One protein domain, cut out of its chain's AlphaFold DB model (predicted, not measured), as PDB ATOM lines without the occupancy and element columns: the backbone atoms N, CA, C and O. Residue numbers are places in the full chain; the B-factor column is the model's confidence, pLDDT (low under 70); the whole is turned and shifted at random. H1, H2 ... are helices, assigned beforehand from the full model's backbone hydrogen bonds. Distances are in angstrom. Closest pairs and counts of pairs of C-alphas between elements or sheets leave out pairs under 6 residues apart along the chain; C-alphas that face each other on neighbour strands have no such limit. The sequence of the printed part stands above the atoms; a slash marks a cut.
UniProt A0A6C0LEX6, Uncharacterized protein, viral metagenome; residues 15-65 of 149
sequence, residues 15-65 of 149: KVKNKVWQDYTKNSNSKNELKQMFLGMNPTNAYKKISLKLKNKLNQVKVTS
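What this domain is: This is residues 15 to 65 of the 149 residues of an uncharacterized protein of viral metagenome (UniProt A0A6C0LEX6). The model is an open, flat V: the longest helix, H3, makes one arm, H1 and H2 follow each other along the other with a sharp corner between them, and residues 40 to 42 turn at the point. The printed part has 51 residues, with three named helices in the order H1, H2, H3 and no named strand; the class is all helix. It is only just extended, close to loose, with a radius of gyration of the C-alphas of 14.9 A and spans of 36 by 35 by 13 A.

Where its parts are: H3, residues 43 to 63, is 30.3 A long and ends at C-alpha 63 (-12.657, 5.352, 64.164). H2 is residues 28 to 39, 16.3 A. H1, residues 15 to 26, 16.4 A, begins at C-alpha 15 (9.210, -16.122, 44.466).

How they stand to each other: H3, with residues 43 to 47 alone, and H2, with residues 36 to 38 alone, touch only at the corner, about perpendicular at 74 degrees; their closest C-alphas, Met 37 and Ala 46, are 5.2 A apart. H2 and H1 are close but not clearly touching, about perpendicular at 83 degrees; their closest C-alphas, Tyr 24 and Ser 30, are 7.2 A apart. H1 and H3 are apart. Every O i to N i+4 pair is within hydrogen-bond range in H1 and H3, and 7 of 8 in H2.

The domain as a whole: The C-alphas farthest apart, Met 41 and Ser 65, are 39.9 A apart. The printed part has no cut, and both links are tight. Residues 15 to 31 and 51 to 65 stand free. Mean pLDDT of the printed part is 71.6; 25 residues are under 70, among them 33 to 44 and 59 to 65.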
ATOM      1  N   LYS A  15      10.204 -16.106  45.543       84.62
ATOM      2  CA  LYS A  15       9.210 -16.122  44.466       84.62
ATOM      3  C   LYS A  15       8.193 -14.985  44.595       84.62
ATOM      4  O   LYS A  15       7.893 -14.326  43.603       84.62
ATOM      5  N   VAL A  16       7.708 -14.713  45.810       83.38
ATOM      6  CA  VAL A  16       6.778 -13.603  46.072       83.38
ATOM      7  C   VAL A  16       7.477 -12.261  45.864       83.38
ATOM      8  O   VAL A  16       6.919 -11.392  45.200       83.38
ATOM      9  N   LYS A  17       8.723 -12.108  46.332       84.00
ATOM     10  CA  LYS A  17       9.508 -10.876  46.112       84.00
ATOM     11  C   LYS A  17       9.712 -10.592  44.627       84.00
ATOM     12  O   LYS A  17       9.472  -9.476  44.178       84.00
ATOM     13  N   ASN A  18      10.097 -11.614  43.867       83.88
ATOM     14  CA  ASN A  18      10.321 -11.493  42.431       83.88
ATOM     15  C   ASN A  18       9.022 -11.155  41.690       83.88
ATOM     16  O   ASN A  18       9.045 -10.307  40.806       83.88
ATOM     17  N   LYS A  19       7.887 -11.759  42.071       88.94
ATOM     18  CA  LYS A  19       6.580 -11.453  41.477       88.94
ATOM     19  C   LYS A  19       6.169 -10.002  41.734       88.94
ATOM     20  O   LYS A  19       5.893  -9.281  40.786       88.94
ATOM     21  N   VAL A  20       6.239  -9.549  42.988       79.56
ATOM     22  CA  VAL A  20       5.934  -8.156  43.362       79.56
ATOM     23  C   VAL A  20       6.846  -7.172  42.625       79.56
ATOM     24  O   VAL A  20       6.383  -6.141  42.146       79.56
ATOM     25  N   TRP A  21       8.134  -7.498  42.491       77.00
ATOM     26  CA  TRP A  21       9.081  -6.663  41.756       77.00
ATOM     27  C   TRP A  21       8.769  -6.596  40.256       77.00
ATOM     28  O   TRP A  21       8.816  -5.517  39.672       77.00
ATOM     29  N   GLN A  22       8.415  -7.721  39.636       81.88
ATOM     30  CA  GLN A  22       8.037  -7.775  38.222       81.88
ATOM     31  C   GLN A  22       6.712  -7.056  37.946       81.88
ATOM     32  O   GLN A  22       6.597  -6.334  36.958       81.88
ATOM     33  N   ASP A  23       5.721  -7.202  38.824       79.44
ATOM     34  CA  ASP A  23       4.444  -6.489  38.716       79.44
ATOM     35  C   ASP A  23       4.652  -4.971  38.869       79.44
ATOM     36  O   ASP A  23       4.010  -4.162  38.196       79.44
ATOM     37  N   TYR A  24       5.613  -4.567  39.703       67.88
ATOM     38  CA  TYR A  24       6.002  -3.171  39.865       67.88
ATOM     39  C   TYR A  24       6.705  -2.600  38.622       67.88
ATOM     40  O   TYR A  24       6.377  -1.499  38.182       67.88
ATOM     41  N   THR A  25       7.646  -3.330  38.013       71.75
ATOM     42  CA  THR A  25       8.380  -2.842  36.830       71.75
ATOM     43  C   THR A  25       7.539  -2.827  35.555       71.75
ATOM     44  O   THR A  25       7.776  -1.976  34.696       71.75
ATOM     45  N   LYS A  26       6.555  -3.726  35.428       74.56
ATOM     46  CA  LYS A  26       5.640  -3.795  34.273       74.56
ATOM     47  C   LYS A  26       4.613  -2.665  34.247       74.56
ATOM     48  O   LYS A  26       4.215  -2.227  33.170       74.56
ATOM     49  N   ASN A  27       4.236  -2.132  35.407       65.75
ATOM     50  CA  ASN A  27       3.404  -0.937  35.491       65.75
ATOM     51  C   ASN A  27       4.263   0.307  35.218       65.75
ATOM     52  O   ASN A  27       4.668   1.012  36.143       65.75
ATOM     53  N   SER A  28       4.547   0.579  33.939       58.88
ATOM     54  CA  SER A  28       5.358   1.717  33.459       58.88
ATOM     55  C   SER A  28       4.904   3.073  34.020       58.88
ATOM     56  O   SER A  28       5.729   3.963  34.250       58.88
ATOM     57  N   ASN A  29       3.612   3.194  34.335       61.53
ATOM     58  CA  ASN A  29       3.018   4.372  34.957       61.53
ATOM     59  C   ASN A  29       3.563   4.628  36.374       61.53
ATOM     60  O   ASN A  29       3.835   5.768  36.738       61.53
ATOM     61  N   SER A  30       3.844   3.569  37.141       66.50
ATOM     62  CA  SER A  30       4.318   3.681  38.527       66.50
ATOM     63  C   SER A  30       5.731   4.259  38.628       66.50
ATOM     64  O   SER A  30       6.020   5.014  39.548       66.50
ATOM     65  N   LYS A  31       6.619   3.978  37.663       70.81
ATOM     66  CA  LYS A  31       8.002   4.481  37.683       70.81
ATOM     67  C   LYS A  31       8.070   5.969  37.357       70.81
ATOM     68  O   LYS A  31       8.860   6.676  37.977       70.81
ATOM     69  N   ASN A  32       7.271   6.447  36.399       71.94
ATOM     70  CA  ASN A  32       7.200   7.877  36.099       71.94
ATOM     71  C   ASN A  32       6.470   8.626  37.219       71.94
ATOM     72  O   ASN A  32       6.951   9.657  37.667       71.94
ATOM     73  N   GLU A  33       5.387   8.065  37.758       67.56
ATOM     74  CA  GLU A  33       4.662   8.637  38.893       67.56
ATOM     75  C   GLU A  33       5.539   8.713  40.157       67.56
ATOM     76  O   GLU A  33       5.632   9.774  40.771       67.56
ATOM     77  N   LEU A  34       6.298   7.659  40.491       67.19
ATOM     78  CA  LEU A  34       7.290   7.712  41.571       67.19
ATOM     79  C   LEU A  34       8.395   8.724  41.281       67.19
ATOM     80  O   LEU A  34       8.753   9.502  42.162       67.19
ATOM     81  N   LYS A  35       8.933   8.761  40.060       69.06
ATOM     82  CA  LYS A  35       9.914   9.788  39.694       69.06
ATOM     83  C   LYS A  35       9.327  11.188  39.858       69.06
ATOM     84  O   LYS A  35      10.003  12.037  40.414       69.06
ATOM     85  N   GLN A  36       8.075  11.433  39.490       67.19
ATOM     86  CA  GLN A  36       7.415  12.723  39.705       67.19
ATOM     87  C   GLN A  36       7.179  13.022  41.195       67.19
ATOM     88  O   GLN A  36       7.302  14.168  41.621       67.19
ATOM     89  N   MET A  37       6.904  12.006  42.017       61.06
ATOM     90  CA  MET A  37       6.739  12.174  43.465       61.06
ATOM     91  C   MET A  37       8.055  12.463  44.202       61.06
ATOM     92  O   MET A  37       8.052  13.254  45.143       61.06
ATOM     93  N   PHE A  38       9.161  11.835  43.799       63.00
ATOM     94  CA  PHE A  38      10.456  11.949  44.484       63.00
ATOM     95  C   PHE A  38      11.409  12.967  43.839       63.00
ATOM     96  O   PHE A  38      12.200  13.589  44.540       63.00
ATOM     97  N   LEU A  39      11.333  13.139  42.518       69.75
ATOM     98  CA  LEU A  39      12.258  13.926  41.690       69.75
ATOM     99  C   LEU A  39      11.548  14.977  40.811       69.75
ATOM    100  O   LEU A  39      12.224  15.735  40.123       69.75
ATOM    101  N   GLY A  40      10.210  15.019  40.791       64.31
ATOM    102  CA  GLY A  40       9.449  16.020  40.038       64.31
ATOM    103  C   GLY A  40       9.558  17.421  40.641       64.31
ATOM    104  O   GLY A  40      10.093  17.605  41.732       64.31
ATOM    105  N   MET A  41       9.000  18.423  39.951       62.28
ATOM    106  CA  MET A  41       9.194  19.859  40.231       62.28
ATOM    107  C   MET A  41       8.838  20.328  41.658       62.28
ATOM    108  O   MET A  41       9.160  21.458  42.004       62.28
ATOM    109  N   ASN A  42       8.176  19.512  42.494       60.91
ATOM    110  CA  ASN A  42       7.813  19.867  43.872       60.91
ATOM    111  C   ASN A  42       7.695  18.633  44.800       60.91
ATOM    112  O   ASN A  42       6.580  18.266  45.202       60.91
ATOM    113  N   PRO A  43       8.819  18.016  45.213       64.25
ATOM    114  CA  PRO A  43       8.808  16.827  46.072       64.25
ATOM    115  C   PRO A  43       8.088  17.098  47.403       64.25
ATOM    116  O   PRO A  43       7.360  16.256  47.925       64.25
ATOM    117  N   THR A  44       8.174  18.325  47.922       67.06
ATOM    118  CA  THR A  44       7.521  18.756  49.167       67.06
ATOM    119  C   THR A  44       5.997  18.604  49.131       67.06
ATOM    120  O   THR A  44       5.390  18.222  50.133       67.06
ATOM    121  N   ASN A  45       5.358  18.864  47.985       70.44
ATOM    122  CA  ASN A  45       3.909  18.699  47.837       70.44
ATOM    123  C   ASN A  45       3.514  17.220  47.739       70.44
ATOM    124  O   ASN A  45       2.476  16.831  48.282       70.44
ATOM    125  N   ALA A  46       4.350  16.389  47.114       69.56
ATOM    126  CA  ALA A  46       4.152  14.943  47.080       69.56
ATOM    127  C   ALA A  46       4.247  14.336  48.490       69.56
ATOM    128  O   ALA A  46       3.327  13.634  48.917       69.56
ATOM    129  N   TYR A  47       5.270  14.702  49.270       76.12
ATOM    130  CA  TYR A  47       5.400  14.276  50.670       76.12
ATOM    131  C   TYR A  47       4.224  14.744  51.541       76.12
ATOM    132  O   TYR A  47       3.707  13.969  52.350       76.12
ATOM    133  N   LYS A  48       3.729  15.977  51.350       82.19
ATOM    134  CA  LYS A  48       2.511  16.457  52.029       82.19
ATOM    135  C   LYS A  48       1.291  15.593  51.695       82.19
ATOM    136  O   LYS A  48       0.590  15.177  52.612       82.19
ATOM    137  N   LYS A  49       1.062  15.255  50.421       81.50
ATOM    138  CA  LYS A  49      -0.056  14.383  50.009       81.50
ATOM    139  C   LYS A  49       0.059  12.975  50.598       81.50
ATOM    140  O   LYS A  49      -0.924  12.452  51.118       81.50
ATOM    141  N   ILE A  50       1.254  12.383  50.556       82.19
ATOM    142  CA  ILE A  50       1.512  11.050  51.119       82.19
ATOM    143  C   ILE A  50       1.280  11.062  52.635       82.19
ATOM    144  O   ILE A  50       0.531  10.230  53.144       82.19
ATOM    145  N   SER A  51       1.852  12.032  53.355       82.69
ATOM    146  CA  SER A  51       1.673  12.143  54.809       82.69
ATOM    147  C   SER A  51       0.207  12.349  55.205       82.69
ATOM    148  O   SER A  51      -0.256  11.731  56.162       82.69
ATOM    149  N   LEU A  52      -0.554  13.141  54.444       85.31
ATOM    150  CA  LEU A  52      -1.982  13.357  54.676       85.31
ATOM    151  C   LEU A  52      -2.793  12.074  54.438       85.31
ATOM    152  O   LEU A  52      -3.634  11.715  55.260       85.31
ATOM    153  N   LYS A  53      -2.490  11.324  53.371       88.31
ATOM    154  CA  LYS A  53      -3.125  10.028  53.084       88.31
ATOM    155  C   LYS A  53      -2.841   8.997  54.183       88.31
ATOM    156  O   LYS A  53      -3.747   8.264  54.574       88.31
ATOM    157  N   LEU A  54      -1.615   8.964  54.709       88.00
ATOM    158  CA  LEU A  54      -1.230   8.085  55.820       88.00
ATOM    159  C   LEU A  54      -1.932   8.465  57.128       88.00
ATOM    160  O   LEU A  54      -2.482   7.587  57.789       88.00
ATOM    161  N   LYS A  55      -1.989   9.760  57.470       83.94
ATOM    162  CA  LYS A  55      -2.736  10.247  58.643       83.94
ATOM    163  C   LYS A  55      -4.215   9.882  58.560       83.94
ATOM    164  O   LYS A  55      -4.769   9.376  59.529       83.94
ATOM    165  N   ASN A  56      -4.838  10.065  57.398       83.56
ATOM    166  CA  ASN A  56      -6.246   9.725  57.206       83.56
ATOM    167  C   ASN A  56      -6.499   8.225  57.367       83.56
ATOM    168  O   ASN A  56      -7.457   7.850  58.032       83.56
ATOM    169  N   LYS A  57      -5.630   7.363  56.824       83.50
ATOM    170  CA  LYS A  57      -5.743   5.911  57.024       83.50
ATOM    171  C   LYS A  57      -5.559   5.512  58.488       83.50
ATOM    172  O   LYS A  57      -6.334   4.708  58.989       83.50
ATOM    173  N   LEU A  58      -4.589   6.099  59.189       79.44
ATOM    174  CA  LEU A  58      -4.358   5.826  60.610       79.44
ATOM    175  C   LEU A  58      -5.539   6.279  61.483       79.44
ATOM    176  O   LEU A  58      -5.931   5.586  62.417       79.44
ATOM    177  N   ASN A  59      -6.135   7.424  61.151       68.44
ATOM    178  CA  ASN A  59      -7.310   7.935  61.845       68.44
ATOM    179  C   ASN A  59      -8.568   7.121  61.517       68.44
ATOM    180  O   ASN A  59      -9.389   6.920  62.400       68.44
ATOM    181  N   GLN A  60      -8.704   6.587  60.299       57.84
ATOM    182  CA  GLN A  60      -9.778   5.642  59.977       57.84
ATOM    183  C   GLN A  60      -9.665   4.358  60.804       57.84
ATOM    184  O   GLN A  60     -10.667   3.933  61.363       57.84
ATOM    185  N   VAL A  61      -8.457   3.810  60.991       54.88
ATOM    186  CA  VAL A  61      -8.239   2.640  61.866       54.88
ATOM    187  C   VAL A  61      -8.657   2.922  63.320       54.88
ATOM    188  O   VAL A  61      -9.150   2.024  63.995       54.88
ATOM    189  N   LYS A  62      -8.525   4.169  63.798       52.59
ATOM    190  CA  LYS A  62      -8.985   4.574  65.141       52.59
ATOM    191  C   LYS A  62     -10.498   4.798  65.257       52.59
ATOM    192  O   LYS A  62     -11.016   4.728  66.363       52.59
ATOM    193  N   VAL A  63     -11.203   5.076  64.157       50.75
ATOM    194  CA  VAL A  63     -12.657   5.352  64.164       50.75
ATOM    195  C   VAL A  63     -13.482   4.092  63.860       50.75
ATOM    196  O   VAL A  63     -14.667   4.042  64.171       50.75
ATOM    197  N   THR A  64     -12.875   3.033  63.313       46.00
ATOM    198  CA  THR A  64     -13.586   1.796  62.934       46.00
ATOM    199  C   THR A  64     -13.737   0.749  64.045       46.00
ATOM    200  O   THR A  64     -14.310  -0.302  63.781       46.00
ATOM    201  N   SER A  65     -13.287   0.997  65.281       49.31
ATOM    202  CA  SER A  65     -13.589   0.112  66.426       49.31
ATOM    203  C   SER A  65     -14.963   0.369  67.063       49.31
ATOM    204  O   SER A  65     -15.277  -0.208  68.100       49.31
TER     205      SER A  65